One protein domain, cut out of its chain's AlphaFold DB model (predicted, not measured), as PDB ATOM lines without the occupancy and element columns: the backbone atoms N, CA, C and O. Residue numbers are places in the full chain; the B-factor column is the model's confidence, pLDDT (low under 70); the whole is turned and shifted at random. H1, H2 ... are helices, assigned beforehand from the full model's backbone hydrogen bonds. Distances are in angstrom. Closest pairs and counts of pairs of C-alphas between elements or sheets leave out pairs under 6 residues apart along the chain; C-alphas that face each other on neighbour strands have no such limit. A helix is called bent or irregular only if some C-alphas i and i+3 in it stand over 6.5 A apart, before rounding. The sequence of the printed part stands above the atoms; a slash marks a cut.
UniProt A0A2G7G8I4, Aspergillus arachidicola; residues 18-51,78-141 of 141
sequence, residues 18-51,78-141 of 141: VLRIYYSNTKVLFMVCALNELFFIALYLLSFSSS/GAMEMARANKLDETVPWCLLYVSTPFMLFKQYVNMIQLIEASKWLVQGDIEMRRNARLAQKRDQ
ATOM      1  N   VAL A  18      75.266 149.277 172.810       64.19
ATOM      2  CA  VAL A  18      76.084 150.068 171.876       64.19
ATOM      3  C   VAL A  18      76.641 149.234 170.721       64.19
ATOM      4  O   VAL A  18      76.558 149.658 169.571       64.19
ATOM      5  N   LEU A  19      77.164 148.034 170.988       63.06
ATOM      6  CA  LEU A  19      77.731 147.163 169.958       63.06
ATOM      7  C   LEU A  19      76.627 146.643 169.028       63.06
ATOM      8  O   LEU A  19      76.823 146.524 167.822       63.06
ATOM      9  N   ARG A  20      75.437 146.389 169.577       64.12
ATOM     10  CA  ARG A  20      74.285 145.913 168.811       64.12
ATOM     11  C   ARG A  20      73.752 146.991 167.867       64.12
ATOM     12  O   ARG A  20      73.517 146.690 166.706       64.12
ATOM     13  N   ILE A  21      73.650 148.244 168.300       66.06
ATOM     14  CA  ILE A  21      73.299 149.367 167.411       66.06
ATOM     15  C   ILE A  21      74.386 149.644 166.371       66.06
ATOM     16  O   ILE A  21      74.068 149.891 165.208       66.06
ATOM     17  N   TYR A  22      75.656 149.530 166.764       63.94
ATOM     18  CA  TYR A  22      76.792 149.748 165.872       63.94
ATOM     19  C   TYR A  22      76.885 148.697 164.752       63.94
ATOM     20  O   TYR A  22      77.170 149.042 163.608       63.94
ATOM     21  N   TYR A  23      76.593 147.426 165.052       62.69
ATOM     22  CA  TYR A  23      76.677 146.319 164.088       62.69
ATOM     23  C   TYR A  23      75.344 145.917 163.441       62.69
ATOM     24  O   TYR A  23      75.358 145.219 162.427       62.69
ATOM     25  N   SER A  24      74.192 146.336 163.976       66.81
ATOM     26  CA  SER A  24      72.876 146.011 163.398       66.81
ATOM     27  C   SER A  24      72.558 146.833 162.154       66.81
ATOM     28  O   SER A  24      71.723 146.412 161.356       66.81
ATOM     29  N   ASN A  25      73.164 148.010 161.998       69.31
ATOM     30  CA  ASN A  25      72.834 148.914 160.911       69.31
ATOM     31  C   ASN A  25      74.094 149.325 160.148       69.31
ATOM     32  O   ASN A  25      74.869 150.173 160.587       69.31
ATOM     33  N   THR A  26      74.271 148.751 158.958       73.69
ATOM     34  CA  THR A  26      75.408 149.029 158.069       73.69
ATOM     35  C   THR A  26      75.529 150.515 157.727       73.69
ATOM     36  O   THR A  26      76.626 150.999 157.463       73.69
ATOM     37  N   LYS A  27      74.416 151.265 157.764       76.62
ATOM     38  CA  LYS A  27      74.413 152.715 157.544       76.62
ATOM     39  C   LYS A  27      75.095 153.470 158.685       76.62
ATOM     40  O   LYS A  27      75.801 154.432 158.416       76.62
ATOM     41  N   VAL A  28      74.937 153.021 159.930       76.50
ATOM     42  CA  VAL A  28      75.591 153.631 161.101       76.50
ATOM     43  C   VAL A  28      77.092 153.363 161.061       76.50
ATOM     44  O   VAL A  28      77.872 154.294 161.230       76.50
ATOM     45  N   LEU A  29      77.498 152.130 160.744       78.81
ATOM     46  CA  LEU A  29      78.910 151.776 160.576       78.81
ATOM     47  C   LEU A  29      79.578 152.616 159.477       78.81
ATOM     48  O   LEU A  29      80.664 153.157 159.677       78.81
ATOM     49  N   PHE A  30      78.903 152.764 158.333       80.94
ATOM     50  CA  PHE A  30      79.392 153.592 157.236       80.94
ATOM     51  C   PHE A  30      79.475 155.072 157.626       80.94
ATOM     52  O   PHE A  30      80.501 155.694 157.378       80.94
ATOM     53  N   MET A  31      78.444 155.629 158.272       80.88
ATOM     54  CA  MET A  31      78.436 157.034 158.701       80.88
ATOM     55  C   MET A  31      79.515 157.331 159.744       80.88
ATOM     56  O   MET A  31      80.178 158.354 159.640       80.88
ATOM     57  N   VAL A  32      79.742 156.443 160.717       80.19
ATOM     58  CA  VAL A  32      80.807 156.629 161.716       80.19
ATOM     59  C   VAL A  32      82.188 156.580 161.061       80.19
ATOM     60  O   VAL A  32      83.021 157.433 161.357       80.19
ATOM     61  N   CYS A  33      82.432 155.645 160.136       79.88
ATOM     62  CA  CYS A  33      83.681 155.631 159.369       79.88
ATOM     63  C   CYS A  33      83.835 156.887 158.503       79.88
ATOM     64  O   CYS A  33      84.876 157.532 158.556       79.88
ATOM     65  N   ALA A  34      82.803 157.271 157.750       81.19
ATOM     66  CA  ALA A  34      82.844 158.440 156.877       81.19
ATOM     67  C   ALA A  34      83.085 159.741 157.659       81.19
ATOM     68  O   ALA A  34      83.882 160.569 157.233       81.19
ATOM     69  N   LEU A  35      82.454 159.907 158.827       79.00
ATOM     70  CA  LEU A  35      82.651 161.073 159.693       79.00
ATOM     71  C   LEU A  35      84.023 161.074 160.383       79.00
ATOM     72  O   LEU A  35      84.564 162.144 160.645       79.00
ATOM     73  N   ASN A  36      84.607 159.902 160.638       81.94
ATOM     74  CA  ASN A  36      85.970 159.784 161.152       81.94
ATOM     75  C   ASN A  36      87.017 160.184 160.097       81.94
ATOM     76  O   ASN A  36      87.942 160.926 160.409       81.94
ATOM     77  N   GLU A  37      86.854 159.754 158.843       82.38
ATOM     78  CA  GLU A  37      87.691 160.238 157.733       82.38
ATOM     79  C   GLU A  37      87.484 161.747 157.503       82.38
ATOM     80  O   GLU A  37      88.448 162.493 157.335       82.38
ATOM     81  N   LEU A  38      86.236 162.233 157.588       80.06
ATOM     82  CA  LEU A  38      85.908 163.658 157.470       80.06
ATOM     83  C   LEU A  38      86.558 164.508 158.571       80.06
ATOM     84  O   LEU A  38      86.951 165.637 158.296       80.06
ATOM     85  N   PHE A  39      86.719 163.976 159.789       81.00
ATOM     86  CA  PHE A  39      87.457 164.641 160.868       81.00
ATOM     87  C   PHE A  39      88.934 164.834 160.512       81.00
ATOM     88  O   PHE A  39      89.468 165.929 160.680       81.00
ATOM     89  N   PHE A  40      89.596 163.807 159.969       78.44
ATOM     90  CA  PHE A  40      90.990 163.928 159.532       78.44
ATOM     91  C   PHE A  40      91.142 164.881 158.344       78.44
ATOM     92  O   PHE A  40      92.099 165.650 158.306       78.44
ATOM     93  N   ILE A  41      90.175 164.898 157.422       80.19
ATOM     94  CA  ILE A  41      90.122 165.879 156.331       80.19
ATOM     95  C   ILE A  41      89.912 167.296 156.891       80.19
ATOM     96  O   ILE A  41      90.589 168.223 156.462       80.19
ATOM     97  N   ALA A  42      89.028 167.484 157.874       73.69
ATOM     98  CA  ALA A  42      88.798 168.782 158.508       73.69
ATOM     99  C   ALA A  42      90.043 169.279 159.261       73.69
ATOM    100  O   ALA A  42      90.411 170.442 159.122       73.69
ATOM    101  N   LEU A  43      90.733 168.398 159.996       73.81
ATOM    102  CA  LEU A  43      92.022 168.703 160.624       73.81
ATOM    103  C   LEU A  43      93.106 169.028 159.597       73.81
ATOM    104  O   LEU A  43      93.893 169.940 159.823       73.81
ATOM    105  N   TYR A  44      93.147 168.315 158.472       74.69
ATOM    106  CA  TYR A  44      94.057 168.609 157.371       74.69
ATOM    107  C   TYR A  44      93.782 170.013 156.822       74.69
ATOM    108  O   TYR A  44      94.677 170.849 156.784       74.69
ATOM    109  N   LEU A  45      92.528 170.328 156.499       72.12
ATOM    110  CA  LEU A  45      92.149 171.652 156.009       72.12
ATOM    111  C   LEU A  45      92.452 172.759 157.035       72.12
ATOM    112  O   LEU A  45      92.990 173.797 156.655       72.12
ATOM    113  N   LEU A  46      92.196 172.532 158.329       69.50
ATOM    114  CA  LEU A  46      92.544 173.473 159.402       69.50
ATOM    115  C   LEU A  46      94.065 173.640 159.556       69.50
ATOM    116  O   LEU A  46      94.542 174.753 159.760       69.50
ATOM    117  N   SER A  47      94.831 172.556 159.413       68.69
ATOM    118  CA  SER A  47      96.299 172.552 159.435       68.69
ATOM    119  C   SER A  47      96.891 173.373 158.287       68.69
ATOM    120  O   SER A  47      97.908 174.027 158.485       68.69
ATOM    121  N   PHE A  48      96.280 173.360 157.099       61.22
ATOM    122  CA  PHE A  48      96.720 174.193 155.971       61.22
ATOM    123  C   PHE A  48      96.184 175.631 156.037       61.22
ATOM    124  O   PHE A  48      96.849 176.547 155.560       61.22
ATOM    125  N   SER A  49      95.019 175.847 156.660       55.94
ATOM    126  CA  SER A  49      94.477 177.185 156.949       55.94
ATOM    127  C   SER A  49      95.275 177.910 158.035       55.94
ATOM    128  O   SER A  49      95.381 179.134 158.015       55.94
ATOM    129  N   SER A  50      95.876 177.161 158.959       53.12
ATOM    130  CA  SER A  50      96.762 177.682 160.000       53.12
ATOM    131  C   SER A  50      98.156 177.947 159.426       53.12
ATOM    132  O   SER A  50      99.146 177.340 159.829       53.12
ATOM    133  N   SER A  51      98.256 178.879 158.476       46.31
ATOM    134  CA  SER A  51      99.512 179.619 158.314       46.31
ATOM    135  C   SER A  51      99.840 180.285 159.660       46.31
ATOM    136  O   SER A  51      98.915 180.725 160.344       46.31
ATOM    137  N   GLY A  78      99.663 174.385 147.229       53.41
ATOM    138  CA  GLY A  78      98.929 175.062 148.303       53.41
ATOM    139  C   GLY A  78      98.563 176.527 148.012       53.41
ATOM    140  O   GLY A  78      97.493 176.968 148.409       53.41
ATOM    141  N   ALA A  79      99.388 177.283 147.279       50.88
ATOM    142  CA  ALA A  79      99.129 178.693 146.963       50.88
ATOM    143  C   ALA A  79      98.059 178.867 145.867       50.88
ATOM    144  O   ALA A  79      97.245 179.790 145.934       50.88
ATOM    145  N   MET A  80      98.012 177.953 144.889       52.50
ATOM    146  CA  MET A  80      96.954 177.936 143.867       52.50
ATOM    147  C   MET A  80      95.599 177.471 144.425       52.50
ATOM    148  O   MET A  80      94.565 177.980 143.992       52.50
ATOM    149  N   GLU A  81      95.585 176.586 145.426       52.84
ATOM    150  CA  GLU A  81      94.357 176.208 146.141       52.84
ATOM    151  C   GLU A  81      93.877 177.313 147.104       52.84
ATOM    152  O   GLU A  81      92.672 177.522 147.235       52.84
ATOM    153  N   MET A  82      94.775 178.116 147.695       52.62
ATOM    154  CA  MET A  82      94.392 179.291 148.502       52.62
ATOM    155  C   MET A  82      93.737 180.413 147.682       52.62
ATOM    156  O   MET A  82      92.810 181.064 148.165       52.62
ATOM    157  N   ALA A  83      94.120 180.588 146.415       51.59
ATOM    158  CA  ALA A  83      93.421 181.497 145.500       51.59
ATOM    159  C   ALA A  83      91.986 181.023 145.168       51.59
ATOM    160  O   ALA A  83      91.138 181.835 144.790       51.59
ATOM    161  N   ARG A  84      91.691 179.725 145.345       51.94
ATOM    162  CA  ARG A  84      90.352 179.127 145.179       51.94
ATOM    163  C   ARG A  84      89.574 179.010 146.500       51.94
ATOM    164  O   ARG A  84      88.345 178.995 146.472       51.94
ATOM    165  N   ALA A  85      90.271 178.984 147.639       51.78
ATOM    166  CA  ALA A  85      89.713 178.907 148.991       51.78
ATOM    167  C   ALA A  85      89.090 180.220 149.495       51.78
ATOM    168  O   ALA A  85      88.411 180.213 150.517       51.78
ATOM    169  N   ASN A  86      89.218 181.322 148.747       50.41
ATOM    170  CA  ASN A  86      88.637 182.639 149.050       50.41
ATOM    171  C   ASN A  86      87.083 182.679 149.044       50.41
ATOM    172  O   ASN A  86      86.472 183.735 148.899       50.41
ATOM    173  N   LYS A  87      86.423 181.517 149.136       52.47
ATOM    174  CA  LYS A  87      84.966 181.350 149.209       52.47
ATOM    175  C   LYS A  87      84.505 180.331 150.257       52.47
ATOM    176  O   LYS A  87      83.307 180.084 150.354       52.47
ATOM    177  N   LEU A  88      85.425 179.719 151.004       54.97
ATOM    178  CA  LEU A  88      85.079 178.875 152.143       54.97
ATOM    179  C   LEU A  88      85.328 179.690 153.407       54.97
ATOM    180  O   LEU A  88      86.470 179.850 153.827       54.97
ATOM    181  N   ASP A  89      84.246 180.235 153.966       58.72
ATOM    182  CA  ASP A  89      84.246 180.896 155.269       58.72
ATOM    183  C   ASP A  89      85.008 180.049 156.295       58.72
ATOM    184  O   ASP A  89      84.770 178.843 156.428       58.72
ATOM    185  N   GLU A  90      85.883 180.697 157.060       63.84
ATOM    186  CA  GLU A  90      86.690 180.134 158.152       63.84
ATOM    187  C   GLU A  90      85.846 179.330 159.171       63.84
ATOM    188  O   GLU A  90      86.333 178.433 159.853       63.84
ATOM    189  N   THR A  91      84.535 179.575 159.204       68.50
ATOM    190  CA  THR A  91      83.525 178.865 159.996       68.50
ATOM    191  C   THR A  91      83.313 177.401 159.579       68.50
ATOM    192  O   THR A  91      82.954 176.571 160.417       68.50
ATOM    193  N   VAL A  92      83.521 177.042 158.305       72.31
ATOM    194  CA  VAL A  92      83.206 175.697 157.779       72.31
ATOM    195  C   VAL A  92      84.141 174.612 158.343       72.31
ATOM    196  O   VAL A  92      83.619 173.614 158.850       72.31
ATOM    197  N   PRO A  93      85.482 174.771 158.344       71.94
ATOM    198  CA  PRO A  93      86.391 173.790 158.947       71.94
ATOM    199  C   PRO A  93      86.169 173.598 160.453       71.94
ATOM    200  O   PRO A  93      86.141 172.463 160.926       71.94
ATOM    201  N   TRP A  94      85.940 174.683 161.202       70.94
ATOM    202  CA  TRP A  94      85.642 174.618 162.637       70.94
ATOM    203  C   TRP A  94      84.308 173.917 162.921       70.94
ATOM    204  O   TRP A  94      84.233 173.065 163.806       70.94
ATOM    205  N   CYS A  95      83.264 174.210 162.138       77.06
ATOM    206  CA  CYS A  95      81.973 173.530 162.235       77.06
ATOM    207  C   CYS A  95      82.104 172.024 161.950       77.06
ATOM    208  O   CYS A  95      81.625 171.201 162.732       77.06
ATOM    209  N   LEU A  96      82.822 171.649 160.883       78.06
ATOM    210  CA  LEU A  96      83.106 170.249 160.557       78.06
ATOM    211  C   LEU A  96      83.856 169.540 161.688       78.06
ATOM    212  O   LEU A  96      83.524 168.398 162.014       78.06
ATOM    213  N   LEU A  97      84.820 170.213 162.317       77.88
ATOM    214  CA  LEU A  97      85.588 169.670 163.434       77.88
ATOM    215  C   LEU A  97      84.695 169.420 164.656       77.88
ATOM    216  O   LEU A  97      84.685 168.306 165.182       77.88
ATOM    217  N   TYR A  98      83.877 170.394 165.068       79.38
ATOM    218  CA  TYR A  98      82.951 170.220 166.195       79.38
ATOM    219  C   TYR A  98      81.906 169.131 165.944       79.38
ATOM    220  O   TYR A  98      81.629 168.334 166.839       79.38
ATOM    221  N   VAL A  99      81.356 169.058 164.729       82.31
ATOM    222  CA  VAL A  99      80.355 168.046 164.368       82.31
ATOM    223  C   VAL A  99      80.956 166.641 164.343       82.31
ATOM    224  O   VAL A  99      80.287 165.697 164.754       82.31
ATOM    225  N   SER A 100      82.206 166.476 163.904       80.62
ATOM    226  CA  SER A 100      82.848 165.158 163.766       80.62
ATOM    227  C   SER A 100      83.574 164.668 165.031       80.62
ATOM    228  O   SER A 100      83.696 163.457 165.236       80.62
ATOM    229  N   THR A 101      83.950 165.569 165.946       81.25
ATOM    230  CA  THR A 101      84.539 165.244 167.264       81.25
ATOM    231  C   THR A 101      83.737 164.198 168.066       81.25
ATOM    232  O   THR A 101      84.336 163.204 168.492       81.25
ATOM    233  N   PRO A 102      82.408 164.322 168.276       82.44
ATOM    234  CA  PRO A 102      81.654 163.322 169.033       82.44
ATOM    235  C   PRO A 102      81.653 161.939 168.364       82.44
ATOM    236  O   PRO A 102      81.644 160.926 169.063       82.44
ATOM    237  N   PHE A 103      81.728 161.869 167.030       82.62
ATOM    238  CA  PHE A 103      81.784 160.598 166.300       82.62
ATOM    239  C   PHE A 103      83.146 159.916 166.434       82.62
ATOM    240  O   PHE A 103      83.201 158.697 166.613       82.62
ATOM    241  N   MET A 104      84.237 160.686 166.421       80.56
ATOM    242  CA  MET A 104      85.574 160.161 166.703       80.56
ATOM    243  C   MET A 104      85.661 159.617 168.138       80.56
ATOM    244  O   MET A 104      86.130 158.496 168.343       80.56
ATOM    245  N   LEU A 105      85.159 160.365 169.128       82.31
ATOM    246  CA  LEU A 105      85.118 159.914 170.525       82.31
ATOM    247  C   LEU A 105      84.276 158.649 170.686       82.31
ATOM    248  O   LEU A 105      84.685 157.712 171.370       82.31
ATOM    249  N   PHE A 106      83.132 158.584 170.007       82.00
ATOM    250  CA  PHE A 106      82.292 157.395 169.987       82.00
ATOM    251  C   PHE A 106      83.025 156.183 169.392       82.00
ATOM    252  O   PHE A 106      82.998 155.099 169.972       82.00
ATOM    253  N   LYS A 107      83.748 156.353 168.280       81.88
ATOM    254  CA  LYS A 107      84.529 155.272 167.660       81.88
ATOM    255  C   LYS A 107      85.674 154.810 168.565       81.88
ATOM    256  O   LYS A 107      85.902 153.608 168.701       81.88
ATOM    257  N   GLN A 108      86.343 155.740 169.245       82.19
ATOM    258  CA  GLN A 108      87.369 155.423 170.240       82.19
ATOM    259  C   GLN A 108      86.785 154.670 171.448       82.19
ATOM    260  O   GLN A 108      87.382 153.708 171.932       82.19
ATOM    261  N   TYR A 109      85.590 155.055 171.895       84.19
ATOM    262  CA  TYR A 109      84.857 154.381 172.964       84.19
ATOM    263  C   TYR A 109      84.444 152.952 172.581       84.19
ATOM    264  O   TYR A 109      84.643 152.020 173.360       84.19
ATOM    265  N   VAL A 110      83.937 152.743 171.360       81.31
ATOM    266  CA  VAL A 110      83.597 151.401 170.855       81.31
ATOM    267  C   VAL A 110      84.839 150.512 170.793       81.31
ATOM    268  O   VAL A 110      84.781 149.371 171.249       81.31
ATOM    269  N   ASN A 111      85.972 151.029 170.311       84.25
ATOM    270  CA  ASN A 111      87.234 150.287 170.291       84.25
ATOM    271  C   ASN A 111      87.682 149.856 171.704       84.25
ATOM    272  O   ASN A 111      88.150 148.731 171.882       84.25
ATOM    273  N   MET A 112      87.491 150.705 172.723       86.31
ATOM    274  CA  MET A 112      87.782 150.361 174.122       86.31
ATOM    275  C   MET A 112      86.897 149.213 174.626       86.31
ATOM    276  O   MET A 112      87.391 148.256 175.222       86.31
ATOM    277  N   ILE A 113      85.592 149.272 174.356       83.12
ATOM    278  CA  ILE A 113      84.664 148.194 174.730       83.12
ATOM    279  C   ILE A 113      85.049 146.884 174.040       83.12
ATOM    280  O   ILE A 113      85.045 145.832 174.678       83.12
ATOM    281  N   GLN A 114      85.395 146.942 172.753       82.69
ATOM    282  CA  GLN A 114      85.815 145.766 171.995       82.69
ATOM    283  C   GLN A 114      87.059 145.112 172.599       82.69
ATOM    284  O   GLN A 114      87.110 143.887 172.672       82.69
ATOM    285  N   LEU A 115      88.019 145.904 173.086       87.25
ATOM    286  CA  LEU A 115      89.213 145.387 173.753       87.25
ATOM    287  C   LEU A 115      88.874 144.684 175.075       87.25
ATOM    288  O   LEU A 115      89.357 143.581 175.328       87.25
ATOM    289  N   ILE A 116      88.025 145.296 175.904       87.00
ATOM    290  CA  ILE A 116      87.605 144.711 177.186       87.00
ATOM    291  C   ILE A 116      86.877 143.387 176.944       87.00
ATOM    292  O   ILE A 116      87.172 142.387 177.598       87.00
ATOM    293  N   GLU A 117      85.965 143.351 175.978       83.62
ATOM    294  CA  GLU A 117      85.222 142.136 175.655       83.62
ATOM    295  C   GLU A 117      86.142 141.051 175.076       83.62
ATOM    296  O   GLU A 117      86.097 139.905 175.522       83.62
ATOM    297  N   ALA A 118      87.053 141.413 174.166       84.94
ATOM    298  CA  ALA A 118      88.053 140.491 173.627       84.94
ATOM    299  C   ALA A 118      88.948 139.899 174.728       84.94
ATOM    300  O   ALA A 118      89.253 138.707 174.695       84.94
ATOM    301  N   SER A 119      89.318 140.695 175.738       90.69
ATOM    302  CA  SER A 119      90.132 140.218 176.861       90.69
ATOM    303  C   SER A 119      89.408 139.169 177.715       90.69
ATOM    304  O   SER A 119      90.008 138.163 178.092       90.69
ATOM    305  N   LYS A 120      88.102 139.342 177.962       87.31
ATOM    306  CA  LYS A 120      87.281 138.369 178.704       87.31
ATOM    307  C   LYS A 120      87.102 137.068 177.926       87.31
ATOM    308  O   LYS A 120      87.230 135.989 178.503       87.31
ATOM    309  N   TRP A 121      86.855 137.177 176.622       87.50
ATOM    310  CA  TRP A 121      86.733 136.027 175.724       87.50
ATOM    311  C   TRP A 121      88.020 135.200 175.664       87.50
ATOM    312  O   TRP A 121      87.958 133.973 175.670       87.50
ATOM    313  N   LEU A 122      89.184 135.854 175.669       90.75
ATOM    314  CA  LEU A 122      90.480 135.174 175.671       90.75
ATOM    315  C   LEU A 122      90.659 134.314 176.931       90.75
ATOM    316  O   LEU A 122      91.029 133.148 176.835       90.75
ATOM    317  N   VAL A 123      90.311 134.850 178.106       91.56
ATOM    318  CA  VAL A 123      90.402 134.116 179.381       91.56
ATOM    319  C   VAL A 123      89.452 132.915 179.420       91.56
ATOM    320  O   VAL A 123      89.827 131.843 179.896       91.56
ATOM    321  N   GLN A 124      88.226 133.067 178.917       90.38
ATOM    322  CA  GLN A 124      87.265 131.961 178.844       90.38
ATOM    323  C   GLN A 124      87.757 130.860 177.895       90.38
ATOM    324  O   GLN A 124      87.752 129.685 178.270       90.38
ATOM    325  N   GLY A 125      88.278 131.245 176.725       89.50
ATOM    326  CA  GLY A 125      88.885 130.319 175.769       89.50
ATOM    327  C   GLY A 125      90.077 129.555 176.354       89.50
ATOM    328  O   GLY A 125      90.181 128.342 176.166       89.50
ATOM    329  N   ASP A 126      90.929 130.221 177.138       92.12
ATOM    330  CA  ASP A 126      92.057 129.586 177.830       92.12
ATOM    331  C   ASP A 126      91.606 128.510 178.833       92.12
ATOM    332  O   ASP A 126      92.214 127.438 178.935       92.12
ATOM    333  N   ILE A 127      90.525 128.759 179.578       91.31
ATOM    334  CA  ILE A 127      89.977 127.798 180.548       91.31
ATOM    335  C   ILE A 127      89.352 126.595 179.829       91.31
ATOM    336  O   ILE A 127      89.578 125.447 180.231       91.31
ATOM    337  N   GLU A 128      88.594 126.832 178.760       92.62
ATOM    338  CA  GLU A 128      87.962 125.776 177.963       92.62
ATOM    339  C   GLU A 128      88.990 124.892 177.258       92.62
ATOM    340  O   GLU A 128      88.877 123.664 177.300       92.62
ATOM    341  N   MET A 129      90.046 125.489 176.698       90.62
ATOM    342  CA  MET A 129      91.144 124.752 176.076       90.62
ATOM    343  C   MET A 129      91.813 123.809 177.086       90.62
ATOM    344  O   MET A 129      92.031 122.631 176.794       90.62
ATOM    345  N   ARG A 130      92.054 124.283 178.318       91.50
ATOM    346  CA  ARG A 130      92.612 123.453 179.401       91.50
ATOM    347  C   ARG A 130      91.661 122.343 179.835       91.50
ATOM    348  O   ARG A 130      92.109 121.231 180.120       91.50
ATOM    349  N   ARG A 131      90.355 122.610 179.900       92.06
ATOM    350  CA  ARG A 131      89.346 121.597 180.238       92.06
ATOM    351  C   ARG A 131      89.286 120.500 179.173       92.06
ATOM    352  O   ARG A 131      89.283 119.323 179.528       92.06
ATOM    353  N   ASN A 132      89.297 120.872 177.897       91.25
ATOM    354  CA  ASN A 132      89.250 119.930 176.780       91.25
ATOM    355  C   ASN A 132      90.525 119.085 176.686       91.25
ATOM    356  O   ASN A 132      90.426 117.878 176.479       91.25
ATOM    357  N   ALA A 133      91.702 119.668 176.940       90.81
ATOM    358  CA  ALA A 133      92.958 118.920 177.013       90.81
ATOM    359  C   ALA A 133      92.930 117.838 178.111       90.81
ATOM    360  O   ALA A 133      93.347 116.705 177.881       90.81
ATOM    361  N   ARG A 134      92.362 118.149 179.288       89.69
ATOM    362  CA  ARG A 134      92.182 117.169 180.379       89.69
ATOM    363  C   ARG A 134      91.192 116.060 180.016       89.69
ATOM    364  O   ARG A 134      91.384 114.917 180.416       89.69
ATOM    365  N   LEU A 135      90.115 116.392 179.301       91.38
ATOM    366  CA  LEU A 135      89.130 115.407 178.848       91.38
ATOM    367  C   LEU A 135      89.702 114.483 177.767       91.38
ATOM    368  O   LEU A 135      89.419 113.293 177.811       91.38
ATOM    369  N   ALA A 136      90.519 115.006 176.848       89.50
ATOM    370  CA  ALA A 136      91.203 114.207 175.832       89.50
ATOM    371  C   ALA A 136      92.157 113.187 176.472       89.50
ATOM    372  O   ALA A 136      92.039 112.000 176.202       89.50
ATOM    373  N   GLN A 137      92.987 113.619 177.430       88.31
ATOM    374  CA  GLN A 137      93.882 112.719 178.172       88.31
ATOM    375  C   GLN A 137      93.144 111.581 178.891       88.31
ATOM    376  O   GLN A 137      93.642 110.464 178.926       88.31
ATOM    377  N   LYS A 138      91.956 111.846 179.450       83.38
ATOM    378  CA  LYS A 138      91.116 110.811 180.079       83.38
ATOM    379  C   LYS A 138      90.461 109.854 179.085       83.38
ATOM    380  O   LYS A 138      89.982 108.813 179.502       83.38
ATOM    381  N   ARG A 139      90.341 110.248 177.818       77.88
ATOM    382  CA  ARG A 139      89.708 109.447 176.763       77.88
ATOM    383  C   ARG A 139      90.687 108.477 176.106       77.88
ATOM    384  O   ARG A 139      90.242 107.506 175.507       77.88
ATOM    385  N   ASP A 140      91.978 108.778 176.214       78.31
ATOM    386  CA  ASP A 140      93.081 107.990 175.663       78.31
ATOM    387  C   ASP A 140      93.680 107.004 176.698       78.31
ATOM    388  O   ASP A 140      94.608 106.265 176.370       78.31
ATOM    389  N   GLN A 141      93.161 107.002 177.935       64.38
ATOM    390  CA  GLN A 141      93.453 106.043 179.015       64.38
ATOM    391  C   GLN A 141      92.346 104.994 179.119       64.38
ATOM    392  O   GLN A 141      92.692 103.824 179.394       64.38
TER     393      GLN A 141
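What this domain is: This is residues 18 to 51 and 78 to 141 of the 141 residues of a protein of Aspergillus arachidicola (UniProt A0A2G7G8I4). One very long helix, H4, bent where its arms H4a and H4b meet, is crossed near its bend by a second helix, H2, which slants over it; beyond this crossing, residues 115 to 141 stick out as a long free arm. The short helix H1 makes a corner with the first end of H2, and the short helix H3 sits beside the last end of H2, near it but without touching it. The printed part has 98 residues with four named helices, H1, H2, H3 and H4 along the chain, and no named strand; the class is all helix. The whole is extended, with a radius of gyration of the C-alphas of 23.7 A and spans of 83 by 26 by 17 A, the free arm making much of the length.

How they stand to each other: H1, residues 18 to 24, and H2, residues 26 to 49, touch only at the corner by their tight link, the closest C-alphas being those of Tyr 22 and Leu 29, 6.1 A apart; their tilt of 69 degrees is steep, only just short of about perpendicular. H4, residues 91 to 139, was assigned as one helix by its hydrogen bonds but is bent: C-alphas 99 and 102 are 6.8 A apart. Its arms, H4a, residues 91 to 99, and H4b, residues 102 to 139, stand at a shallow tilt of 30 degrees. With residues 38 to 46 alone H2 touches H4a, opposite ways at a steep tilt of 40 degrees; the closest C-alphas are those of Ala 42 and Pro 93, 5.6 A. With residues 32 to 39 alone H2 touches H4b, at residues 103 to 107 alone, opposite ways at a steep tilt of 50 degrees; the closest C-alphas are those of Asn 36 and Met 104, 5.6 A. H1 and H4b are close but not clearly touching, C-alphas 19 and 110 being closest at 7.3 A. H3, residues 78 to 85, touches no helix but H2 and H3 are near each other. Every O i to N i+4 pair is within hydrogen-bond range in H1, H2, H4a and H4b, and 3 of 4 are in H3.

Where its parts are: H1 begins at C-alpha 18, (76.084, 150.068, 171.876). H2 is 34.0 A from C-alpha 26 to C-alpha 49, and H3 is 10.0 A long. H4a is 12.1 A long, and H4b runs 55.0 A to C-alpha 139 at (89.708, 109.447, 176.763).

The domain as a whole: The two C-alphas farthest apart, those of Ala 83 and Gln 141, are 82.6 A apart. Residues 52 to 77 are not printed, and C-alphas 51 and 78 are 11.0 A apart across this cut. The links H1 to H2 and H3 to H4 are tight. The mean pLDDT of the printed part is 75.7; residues 18 to 25, 46 to 51, 78 to 91 and 141 are under 70.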